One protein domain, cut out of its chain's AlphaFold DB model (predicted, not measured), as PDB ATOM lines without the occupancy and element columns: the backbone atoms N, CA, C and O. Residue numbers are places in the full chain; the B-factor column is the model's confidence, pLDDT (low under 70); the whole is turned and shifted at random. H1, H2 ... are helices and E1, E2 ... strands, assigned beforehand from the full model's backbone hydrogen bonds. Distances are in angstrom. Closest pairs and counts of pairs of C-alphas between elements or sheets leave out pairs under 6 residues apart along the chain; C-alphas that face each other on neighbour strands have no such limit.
ATOM      1  N   LEU A  48     -64.568  47.890  -4.517       93.12
ATOM      2  CA  LEU A  48     -64.601  48.057  -3.068       93.12
ATOM      3  C   LEU A  48     -63.289  47.596  -2.417       93.12
ATOM      4  O   LEU A  48     -62.700  48.360  -1.659       93.12
ATOM      5  N   GLU A  49     -62.787  46.407  -2.756       92.88
ATOM      6  CA  GLU A  49     -61.501  45.890  -2.259       92.88
ATOM      7  C   GLU A  49     -60.346  46.856  -2.573       92.88
ATOM      8  O   GLU A  49     -59.588  47.221  -1.676       92.88
ATOM      9  N   ASN A  50     -60.267  47.382  -3.800       95.50
ATOM     10  CA  ASN A  50     -59.265  48.384  -4.176       95.50
ATOM     11  C   ASN A  50     -59.384  49.683  -3.366       95.50
ATOM     12  O   ASN A  50     -58.371  50.287  -3.009       95.50
ATOM     13  N   SER A  51     -60.608  50.126  -3.078       95.81
ATOM     14  CA  SER A  51     -60.849  51.338  -2.286       95.81
ATOM     15  C   SER A  51     -60.428  51.135  -0.828       95.81
ATOM     16  O   SER A  51     -59.782  52.006  -0.249       95.81
ATOM     17  N   LEU A  52     -60.709  49.955  -0.266       94.69
ATOM     18  CA  LEU A  52     -60.276  49.562   1.075       94.69
ATOM     19  C   LEU A  52     -58.755  49.440   1.175       94.69
ATOM     20  O   LEU A  52     -58.172  49.959   2.118       94.69
ATOM     21  N   ILE A  53     -58.092  48.833   0.190       95.94
ATOM     22  CA  ILE A  53     -56.625  48.732   0.172       95.94
ATOM     23  C   ILE A  53     -55.987  50.125   0.146       95.94
ATOM     24  O   ILE A  53     -55.040  50.376   0.889       95.94
ATOM     25  N   ARG A  54     -56.521  51.060  -0.653       97.25
ATOM     26  CA  ARG A  54     -56.038  52.452  -0.684       97.25
ATOM     27  C   ARG A  54     -56.221  53.153   0.660       97.25
ATOM     28  O   ARG A  54     -55.284  53.794   1.123       97.25
ATOM     29  N   ALA A  55     -57.387  52.999   1.288       96.25
ATOM     30  CA  ALA A  55     -57.640  53.547   2.618       96.25
ATOM     31  C   ALA A  55     -56.683  52.948   3.662       96.25
ATOM     32  O   ALA A  55     -56.089  53.682   4.444       96.25
ATOM     33  N   GLY A  56     -56.460  51.631   3.624       96.62
ATOM     34  CA  GLY A  56     -55.518  50.952   4.514       96.62
ATOM     35  C   GLY A  56     -54.070  51.397   4.303       96.62
ATOM     36  O   GLY A  56     -53.333  51.568   5.266       96.62
ATOM     37  N   PHE A  57     -53.667  51.645   3.056       97.06
ATOM     38  CA  PHE A  57     -52.344  52.176   2.733       97.06
ATOM     39  C   PHE A  57     -52.151  53.609   3.248       97.06
ATOM     40  O   PHE A  57     -51.091  53.923   3.790       97.06
ATOM     41  N   GLN A  58     -53.164  54.470   3.102       96.06
ATOM     42  CA  GLN A  58     -53.145  55.833   3.642       96.06
ATOM     43  C   GLN A  58     -53.086  55.828   5.170       96.06
ATOM     44  O   GLN A  58     -52.255  56.524   5.746       96.06
ATOM     45  N   GLU A  59     -53.899  54.992   5.816       95.38
ATOM     46  CA  GLU A  59     -53.876  54.842   7.271       95.38
ATOM     47  C   GLU A  59     -52.534  54.294   7.766       95.38
ATOM     48  O   GLU A  59     -52.010  54.759   8.769       95.38
ATOM     49  N   ALA A  60     -51.921  53.351   7.052       96.12
ATOM     50  CA  ALA A  60     -50.599  52.851   7.411       96.12
ATOM     51  C   ALA A  60     -49.532  53.961   7.384       96.12
ATOM     52  O   ALA A  60     -48.706  54.025   8.289       96.12
ATOM     53  N   HIS A  61     -49.561  54.857   6.392       94.50
ATOM     54  CA  HIS A  61     -48.664  56.023   6.365       94.50
ATOM     55  C   HIS A  61     -48.969  56.989   7.510       94.50
ATOM     56  O   HIS A  61     -48.054  57.464   8.178       94.50
ATOM     57  N   HIS A  62     -50.252  57.220   7.782       90.81
ATOM     58  CA  HIS A  62     -50.681  58.027   8.915       90.81
ATOM     59  C   HIS A  62     -50.161  57.450  10.244       90.81
ATOM     60  O   HIS A  62     -49.579  58.177  11.038       90.81
ATOM     61  N   GLN A  63     -50.243  56.139  10.463       92.19
ATOM     62  CA  GLN A  63     -49.699  55.493  11.662       92.19
ATOM     63  C   GLN A  63     -48.165  55.545  11.722       92.19
ATOM     64  O   GLN A  63     -47.617  55.746  12.802       92.19
ATOM     65  N   MET A  64     -47.467  55.428  10.584       92.25
ATOM     66  CA  MET A  64     -46.007  55.592  10.533       92.25
ATOM     67  C   MET A  64     -45.558  56.983  10.985       92.25
ATOM     68  O   MET A  64     -44.531  57.103  11.650       92.25
ATOM     69  N   ASP A  65     -46.306  58.020  10.610       87.56
ATOM     70  CA  ASP A  65     -45.965  59.402  10.933       87.56
ATOM     71  C   ASP A  65     -46.484  59.842  12.294       87.56
ATOM     72  O   ASP A  65     -45.776  60.530  13.021       87.56
ATOM     73  N   PHE A  66     -47.697  59.450  12.661       85.56
ATOM     74  CA  PHE A  66     -48.385  60.001  13.824       85.56
ATOM     75  C   PHE A  66     -48.460  59.037  14.991       85.56
ATOM     76  O   PHE A  66     -48.880  59.465  16.060       85.56
ATOM     77  N   TRP A  67     -48.042  57.776  14.838       91.69
ATOM     78  CA  TRP A  67     -47.973  56.792  15.924       91.69
ATOM     79  C   TRP A  67     -49.320  56.556  16.633       91.69
ATOM     80  O   TRP A  67     -49.361  56.117  17.783       91.69
ATOM     81  N   THR A  68     -50.441  56.849  15.971       88.81
ATOM     82  CA  THR A  68     -51.807  56.752  16.528       88.81
ATOM     83  C   THR A  68     -52.211  55.313  16.855       88.81
ATOM     84  O   THR A  68     -53.052  55.062  17.718       88.81
ATOM     85  N   ASN A  69     -51.565  54.332  16.222       90.25
ATOM     86  CA  ASN A  69     -51.725  52.923  16.565       90.25
ATOM     87  C   ASN A  69     -51.089  52.548  17.911       90.25
ATOM     88  O   ASN A  69     -51.492  51.544  18.495       90.25
ATOM     89  N   LEU A  70     -50.101  53.319  18.374       91.00
ATOM     90  CA  LEU A  70     -49.343  53.073  19.601       91.00
ATOM     91  C   LEU A  70     -49.773  53.983  20.752       91.00
ATOM     92  O   LEU A  70     -49.872  53.522  21.888       91.00
ATOM     93  N   ASP A  71     -50.000  55.260  20.458       87.50
ATOM     94  CA  ASP A  71     -50.385  56.282  21.425       87.50
ATOM     95  C   ASP A  71     -51.239  57.350  20.733       87.50
ATOM     96  O   ASP A  71     -50.703  58.237  20.064       87.50
ATOM     97  N   ASP A  72     -52.561  57.251  20.870       85.81
ATOM     98  CA  ASP A  72     -53.509  58.198  20.275       85.81
ATOM     99  C   ASP A  72     -53.719  59.405  21.214       85.81
ATOM    100  O   ASP A  72     -54.234  59.234  22.325       85.81
ATOM    101  N   PRO A  73     -53.315  60.632  20.832       78.75
ATOM    102  CA  PRO A  73     -53.495  61.807  21.681       78.75
ATOM    103  C   PRO A  73     -54.967  62.163  21.939       78.75
ATOM    104  O   PRO A  73     -55.244  62.783  22.966       78.75
ATOM    105  N   ASP A  74     -55.892  61.736  21.079       80.00
ATOM    106  CA  ASP A  74     -57.311  62.087  21.177       80.00
ATOM    107  C   ASP A  74     -58.127  61.056  21.979       80.00
ATOM    108  O   ASP A  74     -59.265  61.325  22.374       80.00
ATOM    109  N   ASP A  75     -57.549  59.886  22.270       81.38
ATOM    110  CA  ASP A  75     -58.195  58.805  23.017       81.38
ATOM    111  C   ASP A  75     -57.345  58.368  24.217       81.38
ATOM    112  O   ASP A  75     -56.417  57.566  24.099       81.38
ATOM    113  N   ALA A  76     -57.712  58.839  25.413       83.81
ATOM    114  CA  ALA A  76     -57.034  58.499  26.667       83.81
ATOM    115  C   ALA A  76     -56.940  56.980  26.925       83.81
ATOM    116  O   ALA A  76     -56.007  56.521  27.584       83.81
ATOM    117  N   ASN A 337     -46.466  47.316  20.918       89.38
ATOM    118  CA  ASN A 337     -47.809  47.807  20.699       89.38
ATOM    119  C   ASN A 337     -48.748  47.199  21.753       89.38
ATOM    120  O   ASN A 337     -48.983  45.988  21.719       89.38
ATOM    121  N   PRO A 338     -49.288  47.989  22.700       86.06
ATOM    122  CA  PRO A 338     -50.206  47.476  23.710       86.06
ATOM    123  C   PRO A 338     -51.633  47.287  23.170       86.06
ATOM    124  O   PRO A 338     -52.473  46.707  23.864       86.06
ATOM    125  N   ALA A 339     -51.935  47.778  21.962       80.56
ATOM    126  CA  ALA A 339     -53.252  47.661  21.358       80.56
ATOM    127  C   ALA A 339     -53.607  46.188  21.138       80.56
ATOM    128  O   ALA A 339     -52.801  45.404  20.629       80.56
ATOM    129  N   ASN A 340     -54.835  45.820  21.506       78.88
ATOM    130  CA  ASN A 340     -55.392  44.470  21.368       78.88
ATOM    131  C   ASN A 340     -54.672  43.384  22.191       78.88
ATOM    132  O   ASN A 340     -54.839  42.194  21.921       78.88
ATOM    133  N   ARG A 341     -53.892  43.769  23.212       85.81
ATOM    134  CA  ARG A 341     -53.162  42.829  24.071       85.81
ATOM    135  C   ARG A 341     -53.571  42.944  25.537       85.81
ATOM    136  O   ARG A 341     -53.540  44.020  26.137       85.81
ATOM    137  N   THR A 342     -53.878  41.791  26.126       86.50
ATOM    138  CA  THR A 342     -54.179  41.631  27.555       86.50
ATOM    139  C   THR A 342     -52.922  41.158  28.274       86.50
ATOM    140  O   THR A 342     -52.777  39.984  28.600       86.50
ATOM    141  N   VAL A 343     -51.971  42.070  28.440       86.81
ATOM    142  CA  VAL A 343     -50.711  41.846  29.159       86.81
ATOM    143  C   VAL A 343     -50.581  42.871  30.277       86.81
ATOM    144  O   VAL A 343     -51.114  43.983  30.160       86.81
ATOM    145  N   SER A 344     -49.911  42.482  31.364       89.12
ATOM    146  CA  SER A 344     -49.630  43.395  32.470       89.12
ATOM    147  C   SER A 344     -48.682  44.506  32.012       89.12
ATOM    148  O   SER A 344     -47.914  44.329  31.063       89.12
ATOM    149  N   ASP A 345     -48.699  45.653  32.689       85.75
ATOM    150  CA  ASP A 345     -47.779  46.739  32.341       85.75
ATOM    151  C   ASP A 345     -46.313  46.333  32.584       85.75
ATOM    152  O   ASP A 345     -45.428  46.734  31.832       85.75
ATOM    153  N   THR A 346     -46.048  45.457  33.560       84.69
ATOM    154  CA  THR A 346     -44.723  44.853  33.772       84.69
ATOM    155  C   THR A 346     -44.275  44.017  32.576       84.69
ATOM    156  O   THR A 346     -43.132  44.150  32.144       84.69
ATOM    157  N   ASP A 347     -45.161  43.202  31.999       86.62
ATOM    158  CA  ASP A 347     -44.837  42.413  30.806       86.62
ATOM    159  C   ASP A 347     -44.593  43.311  29.591       86.62
ATOM    160  O   ASP A 347     -43.625  43.099  28.865       86.62
ATOM    161  N   LEU A 348     -45.407  44.358  29.405       85.94
ATOM    162  CA  LEU A 348     -45.202  45.335  28.330       85.94
ATOM    163  C   LEU A 348     -43.840  46.015  28.431       85.94
ATOM    164  O   LEU A 348     -43.149  46.171  27.427       85.94
ATOM    165  N   VAL A 349     -43.438  46.419  29.635       83.69
ATOM    166  CA  VAL A 349     -42.114  46.999  29.849       83.69
ATOM    167  C   VAL A 349     -41.026  45.956  29.605       83.69
ATOM    168  O   VAL A 349     -40.058  46.250  28.910       83.69
ATOM    169  N   ASN A 350     -41.167  44.734  30.114       83.88
ATOM    170  CA  ASN A 350     -40.186  43.679  29.860       83.88
ATOM    171  C   ASN A 350     -39.991  43.440  28.359       83.88
ATOM    172  O   ASN A 350     -38.860  43.329  27.898       83.88
ATOM    173  N   GLU A 351     -41.069  43.415  27.581       88.00
ATOM    174  CA  GLU A 351     -41.006  43.281  26.125       88.00
ATOM    175  C   GLU A 351     -40.375  44.499  25.444       88.00
ATOM    176  O   GLU A 351     -39.587  44.332  24.511       88.00
ATOM    177  N   HIS A 352     -40.684  45.707  25.926       86.81
ATOM    178  CA  HIS A 352     -40.189  46.972  25.373       86.81
ATOM    179  C   HIS A 352     -38.686  47.163  25.585       86.81
ATOM    180  O   HIS A 352     -37.985  47.724  24.742       86.81
ATOM    181  N   PHE A 353     -38.172  46.677  26.711       83.56
ATOM    182  CA  PHE A 353     -36.753  46.757  27.044       83.56
ATOM    183  C   PHE A 353     -35.949  45.525  26.618       83.56
ATOM    184  O   PHE A 353     -34.716  45.546  26.665       83.56
ATOM    185  N   ARG A 354     -36.620  44.453  26.198       83.81
ATOM    186  CA  ARG A 354     -35.973  43.235  25.721       83.81
ATOM    187  C   ARG A 354     -35.482  43.402  24.282       83.81
ATOM    188  O   ARG A 354     -36.109  44.037  23.440       83.81
ATOM    189  N   TYR A 355     -34.361  42.752  23.990       83.75
ATOM    190  CA  TYR A 355     -33.889  42.548  22.628       83.75
ATOM    191  C   TYR A 355     -34.521  41.285  22.022       83.75
ATOM    192  O   TYR A 355     -34.750  40.278  22.700       83.75
ATOM    193  N   TRP A 356     -34.742  41.315  20.716       85.88
ATOM    194  CA  TRP A 356     -35.336  40.207  19.976       85.88
ATOM    195  C   TRP A 356     -34.335  39.635  18.989       85.88
ATOM    196  O   TRP A 356     -33.785  40.378  18.187       85.88
ATOM    197  N   GLU A 357     -34.107  38.325  19.009       82.38
ATOM    198  CA  GLU A 357     -33.196  37.625  18.089       82.38
ATOM    199  C   GLU A 357     -33.837  37.459  16.699       82.38
ATOM    200  O   GLU A 357     -34.120  36.353  16.239       82.38
ATOM    201  N   SER A 358     -34.106  38.585  16.036       81.19
ATOM    202  CA  SER A 358     -34.873  38.659  14.788       81.19
ATOM    203  C   SER A 358     -34.240  37.894  13.619       81.19
ATOM    204  O   SER A 358     -34.955  37.515  12.697       81.19
ATOM    205  N   ASP A 359     -32.926  37.646  13.661       74.56
ATOM    206  CA  ASP A 359     -32.171  37.061  12.539       74.56
ATOM    207  C   ASP A 359     -31.660  35.646  12.839       74.56
ATOM    208  O   ASP A 359     -31.132  34.969  11.961       74.56
ATOM    209  N   TYR A 360     -31.795  35.180  14.084       62.97
ATOM    210  CA  TYR A 360     -31.072  33.995  14.560       62.97
ATOM    211  C   TYR A 360     -31.743  32.667  14.196       62.97
ATOM    212  O   TYR A 360     -31.106  31.617  14.123       62.97
ATOM    213  N   SER A 361     -33.046  32.716  13.931       55.41
ATOM    214  CA  SER A 361     -33.879  31.530  13.728       55.41
ATOM    215  C   SER A 361     -33.596  30.716  12.459       55.41
ATOM    216  O   SER A 361     -34.054  29.579  12.361       55.41
ATOM    217  N   THR A 362     -32.835  31.248  11.498       52.38
ATOM    218  CA  THR A 362     -32.503  30.527  10.258       52.38
ATOM    219  C   THR A 362     -31.126  29.862  10.290       52.38
ATOM    220  O   THR A 362     -30.904  28.924   9.532       52.38
ATOM    221  N   TYR A 363     -30.211  30.296  11.166       53.72
ATOM    222  CA  TYR A 363     -28.809  29.861  11.119       53.72
ATOM    223  C   TYR A 363     -28.567  28.475  11.744       53.72
ATOM    224  O   TYR A 363     -27.713  27.730  11.274       53.72
ATOM    225  N   TRP A 364     -29.347  28.082  12.760       56.56
ATOM    226  CA  TRP A 364     -29.120  26.837  13.518       56.56
ATOM    227  C   TRP A 364     -30.064  25.677  13.180       56.56
ATOM    228  O   TRP A 364     -30.164  24.731  13.958       56.56
ATOM    229  N   ASN A 365     -30.762  25.709  12.037       53.62
ATOM    230  CA  ASN A 365     -31.663  24.624  11.606       53.62
ATOM    231  C   ASN A 365     -32.749  24.217  12.630       53.62
ATOM    232  O   ASN A 365     -33.420  23.205  12.446       53.62
ATOM    233  N   THR A 366     -33.002  25.018  13.672       54.97
ATOM    234  CA  THR A 366     -34.142  24.820  14.585       54.97
ATOM    235  C   THR A 366     -35.478  25.175  13.925       54.97
ATOM    236  O   THR A 366     -36.532  24.979  14.524       54.97
ATOM    237  N   GLY A 367     -35.442  25.645  12.671       52.81
ATOM    238  CA  GLY A 367     -36.553  25.603  11.718       52.81
ATOM    239  C   GLY A 367     -37.709  26.550  12.011       52.81
ATOM    240  O   GLY A 367     -38.671  26.575  11.250       52.81
ATOM    241  N   ASN A 368     -37.634  27.337  13.081       59.72
ATOM    242  CA  ASN A 368     -38.767  28.111  13.542       59.72
ATOM    243  C   ASN A 368     -38.365  29.565  13.742       59.72
ATOM    244  O   ASN A 368     -37.664  29.912  14.693       59.72
ATOM    245  N   ALA A 369     -38.873  30.426  12.855       76.88
ATOM    246  CA  ALA A 369     -38.781  31.881  12.926       76.88
ATOM    247  C   ALA A 369     -39.514  32.488  14.133       76.88
ATOM    248  O   ALA A 369     -39.937  33.637  14.084       76.88
ATOM    249  N   THR A 370     -39.668  31.733  15.223       83.50
ATOM    250  CA  THR A 370     -40.481  32.054  16.391       83.50
ATOM    251  C   THR A 370     -40.042  33.358  17.039       83.50
ATOM    252  O   THR A 370     -40.893  34.183  17.320       83.50
ATOM    253  N   ALA A 371     -38.738  33.626  17.173       83.00
ATOM    254  CA  ALA A 371     -38.268  34.894  17.739       83.00
ATOM    255  C   ALA A 371     -38.657  36.111  16.878       83.00
ATOM    256  O   ALA A 371     -39.074  37.136  17.411       83.00
ATOM    257  N   LEU A 372     -38.564  35.991  15.548       86.88
ATOM    258  CA  LEU A 372     -39.006  37.035  14.622       86.88
ATOM    259  C   LEU A 372     -40.534  37.154  14.610       86.88
ATOM    260  O   LEU A 372     -41.063  38.258  14.611       86.88
ATOM    261  N   GLN A 373     -41.254  36.036  14.609       89.44
ATOM    262  CA  GLN A 373     -42.715  36.016  14.648       89.44
ATOM    263  C   GLN A 373     -43.244  36.624  15.947       89.44
ATOM    264  O   GLN A 373     -44.177  37.418  15.901       89.44
ATOM    265  N   ASP A 374     -42.622  36.311  17.082       90.31
ATOM    266  CA  ASP A 374     -42.946  36.889  18.380       90.31
ATOM    267  C   ASP A 374     -42.645  38.382  18.405       90.31
ATOM    268  O   ASP A 374     -43.492  39.168  18.823       90.31
ATOM    269  N   PHE A 375     -41.488  38.783  17.879       92.19
ATOM    270  CA  PHE A 375     -41.130  40.186  17.743       92.19
ATOM    271  C   PHE A 375     -42.151  40.958  16.903       92.19
ATOM    272  O   PHE A 375     -42.649  42.002  17.326       92.19
ATOM    273  N   MET A 376     -42.515  40.423  15.736       93.56
ATOM    274  CA  MET A 376     -43.533  41.022  14.877       93.56
ATOM    275  C   MET A 376     -44.905  41.008  15.554       93.56
ATOM    276  O   MET A 376     -45.627  41.984  15.455       93.56
ATOM    277  N   ARG A 377     -45.271  39.963  16.298       92.38
ATOM    278  CA  ARG A 377     -46.530  39.920  17.058       92.38
ATOM    279  C   ARG A 377     -46.601  41.018  18.124       92.38
ATOM    280  O   ARG A 377     -47.671  41.572  18.352       92.38
ATOM    281  N   VAL A 378     -45.483  41.314  18.784       93.19
ATOM    282  CA  VAL A 378     -45.403  42.313  19.859       93.19
ATOM    283  C   VAL A 378     -45.355  43.742  19.315       93.19
ATOM    284  O   VAL A 378     -45.949  44.645  19.903       93.19
ATOM    285  N   THR A 379     -44.664  43.960  18.198       94.81
ATOM    286  CA  THR A 379     -44.463  45.301  17.619       94.81
ATOM    287  C   THR A 379     -45.511  45.677  16.573       94.81
ATOM    288  O   THR A 379     -45.793  46.858  16.395       94.81
ATOM    289  N   LEU A 380     -46.123  44.696  15.905       95.25
ATOM    290  CA  LEU A 380     -47.065  44.880  14.801       95.25
ATOM    291  C   LEU A 380     -48.473  44.396  15.171       95.25
ATOM    292  O   LEU A 380     -48.960  43.389  14.652       95.25
ATOM    293  N   SER A 381     -49.143  45.124  16.063       91.94
ATOM    294  CA  SER A 381     -50.569  44.886  16.309       91.94
ATOM    295  C   SER A 381     -51.397  45.443  15.151       91.94
ATOM    296  O   SER A 381     -51.218  46.596  14.753       91.94
ATOM    297  N   LEU A 382     -52.282  44.613  14.595       94.44
ATOM    298  CA  LEU A 382     -53.226  45.014  13.557       94.44
ATOM    299  C   LEU A 382     -54.504  45.541  14.220       94.44
ATOM    300  O   LEU A 382     -55.136  44.828  14.999       94.44
ATOM    301  N   ASP A 383     -54.892  46.770  13.892       93.62
ATOM    302  CA  ASP A 383     -56.159  47.376  14.298       93.62
ATOM    303  C   ASP A 383     -57.153  47.324  13.134       93.62
ATOM    304  O   ASP A 383     -56.798  47.565  11.978       93.62
ATOM    305  N   THR A 384     -58.408  46.989  13.419       95.44
ATOM    306  CA  THR A 384     -59.452  46.932  12.393       95.44
ATOM    307  C   THR A 384     -59.897  48.347  12.043       95.44
ATOM    308  O   THR A 384     -60.500  49.035  12.867       95.44
ATOM    309  N   LEU A 385     -59.657  48.770  10.797       93.81
ATOM    310  CA  LEU A 385     -59.917  50.146  10.359       93.81
ATOM    311  C   LEU A 385     -61.412  50.488  10.401       93.81
ATOM    312  O   LEU A 385     -61.812  51.576  10.805       93.81
ATOM    313  N   MET A 386     -62.263  49.538  10.009       92.56
ATOM    314  CA  MET A 386     -63.715  49.714   9.984       92.56
ATOM    315  C   MET A 386     -64.373  48.915  11.108       92.56
ATOM    316  O   MET A 386     -64.846  47.802  10.895       92.56
ATOM    317  N   LYS A 387     -64.461  49.504  12.308       89.69
ATOM    318  CA  LYS A 387     -65.143  48.880  13.466       89.69
ATOM    319  C   LYS A 387     -66.631  48.590  13.212       89.69
ATOM    320  O   LYS A 387     -67.218  47.743  13.878       89.69
ATOM    321  N   LYS A 388     -67.252  49.311  12.272       91.31
ATOM    322  CA  LYS A 388     -68.638  49.118  11.831       91.31
ATOM    323  C   LYS A 388     -68.669  49.032  10.308       91.31
ATOM    324  O   LYS A 388     -68.665  50.057   9.634       91.31
ATOM    325  N   SER A 389     -68.704  47.819   9.774       92.75
ATOM    326  CA  SER A 389     -68.903  47.553   8.348       92.75
ATOM    327  C   SER A 389     -70.045  46.548   8.152       92.75
ATOM    328  O   SER A 389     -70.369  45.787   9.070       92.75
ATOM    329  N   PRO A 390     -70.703  46.536   6.979       95.19
ATOM    330  CA  PRO A 390     -71.629  45.466   6.632       95.19
ATOM    331  C   PRO A 390     -70.949  44.094   6.717       95.19
ATOM    332  O   PRO A 390     -69.809  43.944   6.291       95.19
ATOM    333  N   ILE A 391     -71.667  43.070   7.190       95.19
ATOM    334  CA  ILE A 391     -71.109  41.721   7.430       95.19
ATOM    335  C   ILE A 391     -70.485  41.062   6.187       95.19
ATOM    336  O   ILE A 391     -69.665  40.160   6.301       95.19
ATOM    337  N   HIS A 392     -70.882  41.502   4.992       91.56
ATOM    338  CA  HIS A 392     -70.384  40.992   3.715       91.56
ATOM    339  C   HIS A 392     -69.185  41.786   3.170       91.56
ATOM    340  O   HIS A 392     -68.665  41.436   2.112       91.56
ATOM    341  N   TRP A 393     -68.760  42.862   3.841       94.50
ATOM    342  CA  TRP A 393     -67.583  43.634   3.442       94.50
ATOM    343  C   TRP A 393     -66.298  42.980   3.954       94.50
ATOM    344  O   TRP A 393     -66.287  42.450   5.066       94.50
ATOM    345  N   PRO A 394     -65.193  43.060   3.192       95.38
ATOM    346  CA  PRO A 394     -63.885  42.661   3.685       95.38
ATOM    347  C   PRO A 394     -63.534  43.370   4.997       95.38
ATOM    348  O   PRO A 394     -63.708  44.585   5.131       95.38
ATOM    349  N   VAL A 395     -63.007  42.610   5.954       96.69
ATOM    350  CA  VAL A 395     -62.476  43.164   7.202       96.69
ATOM    351  C   VAL A 395     -61.062  43.645   6.928       96.69
ATOM    352  O   VAL A 395     -60.172  42.827   6.709       96.69
ATOM    353  N   LEU A 396     -60.867  44.961   6.917       97.31
ATOM    354  CA  LEU A 396     -59.573  45.601   6.710       97.31
ATOM    355  C   LEU A 396     -58.915  45.901   8.059       97.31
ATOM    356  O   LEU A 396     -59.515  46.566   8.904       97.31
ATOM    357  N   SER A 397     -57.681  45.443   8.239       97.19
ATOM    358  CA  SER A 397     -56.858  45.724   9.411       97.19
ATOM    359  C   SER A 397     -55.506  46.297   9.005       97.19
ATOM    360  O   SER A 397     -54.921  45.884   8.003       97.19
ATOM    361  N   VAL A 398     -55.020  47.254   9.784       97.25
ATOM    362  CA  VAL A 398     -53.782  47.989   9.529       97.25
ATOM    363  C   VAL A 398     -52.936  47.977  10.789       97.25
ATOM    364  O   VAL A 398     -53.459  48.127  11.889       97.25
ATOM    365  N   GLY A 399     -51.631  47.801  10.641       96.25
ATOM    366  CA  GLY A 399     -50.698  47.987  11.741       96.25
ATOM    367  C   GLY A 399     -49.341  48.439  11.240       96.25
ATOM    368  O   GLY A 399     -48.961  48.153  10.101       96.25
ATOM    369  N   VAL A 400     -48.607  49.112  12.119       96.75
ATOM    370  CA  VAL A 400     -47.233  49.560  11.895       96.75
ATOM    371  C   VAL A 400     -46.360  49.134  13.068       96.75
ATOM    372  O   VAL A 400     -46.728  49.330  14.226       96.75
ATOM    373  N   ALA A 401     -45.209  48.550  12.757       96.12
ATOM    374  CA  ALA A 401     -44.158  48.234  13.708       96.12
ATOM    375  C   ALA A 401     -43.029  49.240  13.559       96.12
ATOM    376  O   ALA A 401     -42.569  49.476  12.441       96.12
ATOM    377  N   HIS A 402     -42.556  49.755  14.690       95.12
ATOM    378  CA  HIS A 402     -41.430  50.676  14.774       95.12
ATOM    379  C   HIS A 402     -40.292  49.998  15.519       95.12
ATOM    380  O   HIS A 402     -40.460  49.583  16.672       95.12
ATOM    381  N   TYR A 403     -39.139  49.855  14.873       93.56
ATOM    382  CA  TYR A 403     -38.001  49.191  15.488       93.56
ATOM    383  C   TYR A 403     -36.650  49.634  14.939       93.56
ATOM    384  O   TYR A 403     -36.554  50.318  13.926       93.56
ATOM    385  N   ILE A 404     -35.588  49.237  15.633       88.56
ATOM    386  CA  ILE A 404     -34.206  49.426  15.212       88.56
ATOM    387  C   ILE A 404     -33.622  48.077  14.826       88.56
ATOM    388  O   ILE A 404     -33.683  47.120  15.602       88.56
ATOM    389  N   LYS A 405     -33.011  48.039  13.644       85.88
ATOM    390  CA  LYS A 405     -32.288  46.892  13.101       85.88
ATOM    391  C   LYS A 405     -31.029  47.365  12.386       85.88
ATOM    392  O   LYS A 405     -31.082  48.307  11.600       85.88
ATOM    393  N   SER A 406     -29.892  46.727  12.649       76.94
ATOM    394  CA  SER A 406     -28.600  47.036  12.015       76.94
ATOM    395  C   SER A 406     -28.248  48.536  12.025       76.94
ATOM    396  O   SER A 406     -27.810  49.092  11.019       76.94
ATOM    397  N   ALA A 407     -28.458  49.186  13.173       74.94
ATOM    398  CA  ALA A 407     -28.284  50.609  13.463       74.94
ATOM    399  C   ALA A 407     -29.189  51.554  12.662       74.94
ATOM    400  O   ALA A 407     -28.875  52.734  12.507       74.94
ATOM    401  N   LYS A 408     -30.311  51.046  12.149       82.12
ATOM    402  CA  LYS A 408     -31.277  51.814  11.366       82.12
ATOM    403  C   LYS A 408     -32.653  51.715  11.996       82.12
ATOM    404  O   LYS A 408     -33.073  50.629  12.387       82.12
ATOM    405  N   PHE A 409     -33.352  52.841  12.038       87.19
ATOM    406  CA  PHE A 409     -34.788  52.852  12.280       87.19
ATOM    407  C   PHE A 409     -35.493  52.253  11.069       87.19
ATOM    408  O   PHE A 409     -35.181  52.591   9.925       87.19
ATOM    409  N   ALA A 410     -36.415  51.343  11.330       91.56
ATOM    410  CA  ALA A 410     -37.229  50.679  10.338       91.56
ATOM    411  C   ALA A 410     -38.687  50.730  10.789       91.56
ATOM    412  O   ALA A 410     -39.003  50.436  11.944       91.56
ATOM    413  N   ASN A 411     -39.557  51.065   9.841       94.94
ATOM    414  CA  ASN A 411     -40.996  50.964  10.007       94.94
ATOM    415  C   ASN A 411     -41.521  49.931   9.012       94.94
ATOM    416  O   ASN A 411     -41.227  50.016   7.815       94.94
ATOM    417  N   VAL A 412     -42.294  48.963   9.497       95.94
ATOM    418  CA  VAL A 412     -42.971  47.966   8.658       95.94
ATOM    419  C   VAL A 412     -44.466  48.116   8.855       95.94
ATOM    420  O   VAL A 412     -44.957  47.931   9.965       95.94
ATOM    421  N   ALA A 413     -45.182  48.413   7.777       97.44
ATOM    422  CA  ALA A 413     -46.634  48.394   7.760       97.44
ATOM    423  C   ALA A 413     -47.168  47.080   7.202       97.44
ATOM    424  O   ALA A 413     -46.598  46.496   6.275       97.44
ATOM    425  N   ARG A 414     -48.320  46.672   7.732       97.81
ATOM    426  CA  ARG A 414     -49.158  45.607   7.188       97.81
ATOM    427  C   ARG A 414     -50.575  46.105   7.000       97.81
ATOM    428  O   ARG A 414     -51.193  46.597   7.938       97.81
ATOM    429  N   VAL A 415     -51.085  45.915   5.790       98.00
ATOM    430  CA  VAL A 415     -52.492  46.096   5.442       98.00
ATOM    431  C   VAL A 415     -53.043  44.720   5.108       98.00
ATOM    432  O   VAL A 415     -52.695  44.138   4.082       98.00
ATOM    433  N   ARG A 416     -53.880  44.183   5.992       97.69
ATOM    434  CA  ARG A 416     -54.518  42.876   5.833       97.69
ATOM    435  C   ARG A 416     -55.995  43.061   5.549       97.69
ATOM    436  O   ARG A 416     -56.658  43.823   6.244       97.69
ATOM    437  N   TRP A 417     -56.532  42.335   4.579       96.69
ATOM    438  CA  TRP A 417     -57.973  42.244   4.385       96.69
ATOM    439  C   TRP A 417     -58.423  40.791   4.334       96.69
ATOM    440  O   TRP A 417     -57.765  39.936   3.743       96.69
ATOM    441  N   THR A 418     -59.557  40.522   4.975       96.88
ATOM    442  CA  THR A 418     -60.131  39.178   5.076       96.88
ATOM    443  C   THR A 418     -61.513  39.168   4.458       96.88
ATOM    444  O   THR A 418     -62.365  39.980   4.821       96.88
ATOM    445  N   ASN A 419     -61.752  38.246   3.529       94.94
ATOM    446  CA  ASN A 419     -63.080  38.029   2.973       94.94
ATOM    447  C   ASN A 419     -63.960  37.313   4.015       94.94
ATOM    448  O   ASN A 419     -63.697  36.145   4.303       94.94
ATOM    449  N   PRO A 420     -65.034  37.939   4.529       93.62
ATOM    450  CA  PRO A 420     -65.865  37.336   5.572       93.62
ATOM    451  C   PRO A 420     -66.626  36.093   5.093       93.62
ATOM    452  O   PRO A 420     -67.008  35.260   5.906       93.62
ATOM    453  N   LEU A 421     -66.851  35.948   3.780       91.88
ATOM    454  CA  LEU A 421     -67.616  34.829   3.221       91.88
ATOM    455  C   LEU A 421     -66.774  33.565   3.046       91.88
ATOM    456  O   LEU A 421     -67.302  32.462   3.131       91.88
ATOM    457  N   THR A 422     -65.482  33.721   2.750       94.69
ATOM    458  CA  THR A 422     -64.588  32.586   2.459       94.69
ATOM    459  C   THR A 422     -63.507  32.389   3.513       94.69
ATOM    460  O   THR A 422     -62.804  31.386   3.455       94.69
ATOM    461  N   GLY A 423     -63.308  33.355   4.414       95.69
ATOM    462  CA  GLY A 423     -62.164  33.398   5.328       95.69
ATOM    463  C   GLY A 423     -60.818  33.608   4.627       95.69
ATOM    464  O   GLY A 423     -59.779  33.470   5.256       95.69
ATOM    465  N   ALA A 424     -60.816  33.912   3.323       95.88
ATOM    466  CA  ALA A 424     -59.575  34.114   2.582       95.88
ATOM    467  C   ALA A 424     -58.919  35.422   3.029       95.88
ATOM    468  O   ALA A 424     -59.549  36.482   2.958       95.88
ATOM    469  N   GLU A 425     -57.666  35.331   3.463       96.94
ATOM    470  CA  GLU A 425     -56.853  36.475   3.861       96.94
ATOM    471  C   GLU A 425     -55.927  36.898   2.722       96.94
ATOM    472  O   GLU A 425     -55.446  36.091   1.924       96.94
ATOM    473  N   SER A 426     -55.669  38.194   2.640       96.44
ATOM    474  CA  SER A 426     -54.643  38.765   1.780       96.44
ATOM    475  C   SER A 426     -53.959  39.902   2.523       96.44
ATOM    476  O   SER A 426     -54.571  40.582   3.349       96.44
ATOM    477  N   GLU A 427     -52.666  40.072   2.273       97.19
ATOM    478  CA  GLU A 427     -51.830  40.995   3.026       97.19
ATOM    479  C   GLU A 427     -50.866  41.734   2.101       97.19
ATOM    480  O   GLU A 427     -50.209  41.137   1.249       97.19
ATOM    481  N   LEU A 428     -50.766  43.043   2.312       97.06
ATOM    482  CA  LEU A 428     -49.751  43.907   1.739       97.06
ATOM    483  C   LEU A 428     -48.808  44.348   2.865       97.06
ATOM    484  O   LEU A 428     -49.219  45.065   3.777       97.06
ATOM    485  N   SER A 429     -47.548  43.922   2.787       97.06
ATOM    486  CA  SER A 429     -46.470  44.359   3.681       97.06
ATOM    487  C   SER A 429     -45.547  45.326   2.946       97.06
ATOM    488  O   SER A 429     -45.114  45.029   1.832       97.06
ATOM    489  N   PHE A 430     -45.203  46.454   3.562       96.94
ATOM    490  CA  PHE A 430     -44.238  47.399   2.996       96.94
ATOM    491  C   PHE A 430     -43.450  48.129   4.084       96.94
ATOM    492  O   PHE A 430     -43.875  48.220   5.235       96.94
ATOM    493  N   THR A 431     -42.280  48.642   3.708       95.38
ATOM    494  CA  THR A 431     -41.499  49.551   4.553       95.38
ATOM    495  C   THR A 431     -41.786  50.985   4.146       95.38
ATOM    496  O   THR A 431     -42.067  51.255   2.977       95.38
ATOM    497  N   GLY A 432     -41.728  51.903   5.101       89.81
ATOM    498  CA  GLY A 432     -41.914  53.321   4.828       89.81
ATOM    499  C   GLY A 432     -41.044  54.183   5.724       89.81
ATOM    500  O   GLY A 432     -40.488  53.726   6.725       89.81
ATOM    501  N   VAL A 433     -40.904  55.440   5.324       87.06
ATOM    502  CA  VAL A 433     -40.310  56.476   6.164       87.06
ATOM    503  C   VAL A 433     -41.449  57.068   6.978       87.06
ATOM    504  O   VAL A 433     -42.489  57.392   6.417       87.06
ATOM    505  N   GLY A 434     -41.255  57.152   8.288       81.00
ATOM    506  CA  GLY A 434     -42.197  57.779   9.205       81.00
ATOM    507  C   GLY A 434     -41.463  58.750  10.113       81.00
ATOM    508  O   GLY A 434     -40.224  58.754  10.149       81.00
ATOM    509  N   THR A 435     -42.200  59.554  10.871       78.44
ATOM    510  CA  THR A 435     -41.568  60.372  11.901       78.44
ATOM    511  C   THR A 435     -40.927  59.513  12.990       78.44
ATOM    512  O   THR A 435     -41.376  58.418  13.341       78.44
ATOM    513  N   THR A 436     -39.827  60.033  13.520       82.38
ATOM    514  CA  THR A 436     -39.158  59.502  14.706       82.38
ATOM    515  C   THR A 436     -40.060  59.647  15.933       82.38
ATOM    516  O   THR A 436     -40.972  60.472  15.940       82.38
ATOM    517  N   LEU A 437     -39.792  58.908  17.012       75.94
ATOM    518  CA  LEU A 437     -40.519  59.086  18.280       75.94
ATOM    519  C   LEU A 437     -40.410  60.539  18.777       75.94
ATOM    520  O   LEU A 437     -41.379  61.119  19.268       75.94
ATOM    521  N   ARG A 438     -39.241  61.154  18.595       67.81
ATOM    522  CA  ARG A 438     -38.998  62.574  18.827       67.81
ATOM    523  C   ARG A 438     -39.891  63.445  17.947       67.81
ATOM    524  O   ARG A 438     -40.499  64.380  18.458       67.81
ATOM    525  N   GLY A 439     -39.988  63.139  16.652       67.62
ATOM    526  CA  GLY A 439     -40.873  63.826  15.712       67.62
ATOM    527  C   GLY A 439     -42.335  63.752  16.146       67.62
ATOM    528  O   GLY A 439     -42.976  64.794  16.273       67.62
ATOM    529  N   ALA A 440     -42.818  62.554  16.482       71.56
ATOM    530  CA  ALA A 440     -44.167  62.322  16.985       71.56
ATOM    531  C   ALA A 440     -44.443  63.104  18.278       71.56
ATOM    532  O   ALA A 440     -45.475  63.757  18.404       71.56
ATOM    533  N   ARG A 441     -43.500  63.128  19.228       68.12
ATOM    534  CA  ARG A 441     -43.621  63.947  20.447       68.12
ATOM    535  C   ARG A 441     -43.645  65.448  20.130       68.12
ATOM    536  O   ARG A 441     -44.502  66.158  20.642       68.12
ATOM    537  N   MET A 442     -42.778  65.924  19.232       61.28
ATOM    538  CA  MET A 442     -42.729  67.331  18.800       61.28
ATOM    539  C   MET A 442     -43.968  67.782  18.013       61.28
ATOM    540  O   MET A 442     -44.310  68.964  18.033       61.28
ATOM    541  N   GLN A 443     -44.648  66.878  17.308       63.88
ATOM    542  CA  GLN A 443     -45.931  67.174  16.656       63.88
ATOM    543  C   GLN A 443     -47.049  67.438  17.673       63.88
ATOM    544  O   GLN A 443     -48.013  68.132  17.370       63.88
ATOM    545  N   ARG A 444     -46.906  66.927  18.894       61.91
ATOM    546  CA  ARG A 444     -47.961  66.909  19.909       61.91
ATOM    547  C   ARG A 444     -47.772  67.977  20.995       61.91
ATOM    548  O   ARG A 444     -48.420  67.916  22.033       61.91
TER     549      ARG A 444
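What this domain is: This is residues 48 to 76 and 337 to 444 of the 468 residues of the protein "Prepilin-type N-terminal cleavage/methylation domain-containing protein" of Planctomycetes bacterium (UniProt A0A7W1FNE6). A twisted wall of long antiparallel strands, E1, E2 and E3, has the long helix H1 packed along one face, while H3 stands with its end on E1 on the opposite face. The small helix H2 lies beyond H3, H4 lies near the end of H1, and residues 362 to 367 stick out as a loop. The printed part has 137 residues, with four named helices and three named strands in the order H1 H2 H3 E1 E2 E3 H4; the class is mixed, helices and strands. The sheet's order is E1, E2, E3. The whole is compact, with a radius of gyration of the C-alphas of 16.1 A and spans of 43 by 43 by 30 A.

How they stand to each other: E1, residues 395 to 405, E2, residues 408 to 418, and E3, residues 425 to 432, form a meander, each strand the antiparallel neighbour of the one before. The hairpin E1 and E2 has N 399 and O 414 within hydrogen-bond range at 3.0 A. The hairpin E2 and E3 has N 415 and O 428 within range at 2.9 A. Residues 383 to 384 pair antiparallel with residues 397 to 398 of E1. H1, residues 48 to 66, is on the sheet at a height of 8.2 A, over E1 and E2; the C-alphas of Gly 56 and Val 415, the closest of H1 and E2, are 5.8 A apart. It runs along the strands, only just, at 27 degrees to E2 on the local plane. H3, residues 370 to 379, is on the opposite face and stands up from the sheet at 53 degrees; its closest C-alphas to E1 are those of Thr 379 and Ala 401, 4.9 A. H2, residues 345 to 353, is not on the sheet; it is close to but not clearly touching H3, with C-alphas 351 and 378 the closest at 7.7 A. H4, residues 437 to 443, is close to but not clearly touching H1, with C-alphas 66 and 440 the closest at 5.8 A, and about perpendicular to it at 86 degrees. In all four helices every O i to N i+4 pair is within hydrogen-bond range.

Where its parts are: H1 begins at C-alpha 48 (-64.601, 48.057, -3.068) and is 26.3 A long. E1 measures 31.0 A, E2 32.1 A and E3 22.5 A; C-alpha 395 of E1 is at (-62.476, 43.164, 7.202). H4 ends at C-alpha 443 (-45.931, 67.174, 16.656).

The domain as a whole: The two C-alphas farthest apart, those of Trp 364 and Pro 390, are 46.9 A apart. Residues 77 to 336 are not printed, and C-alphas 76 and 337 are 15.3 A apart across the cut. The links H2 to H3 and H3 to E1 are long. The pLDDT is under 70 at residues 360 to 368, 438 to 439 and 441 to 444.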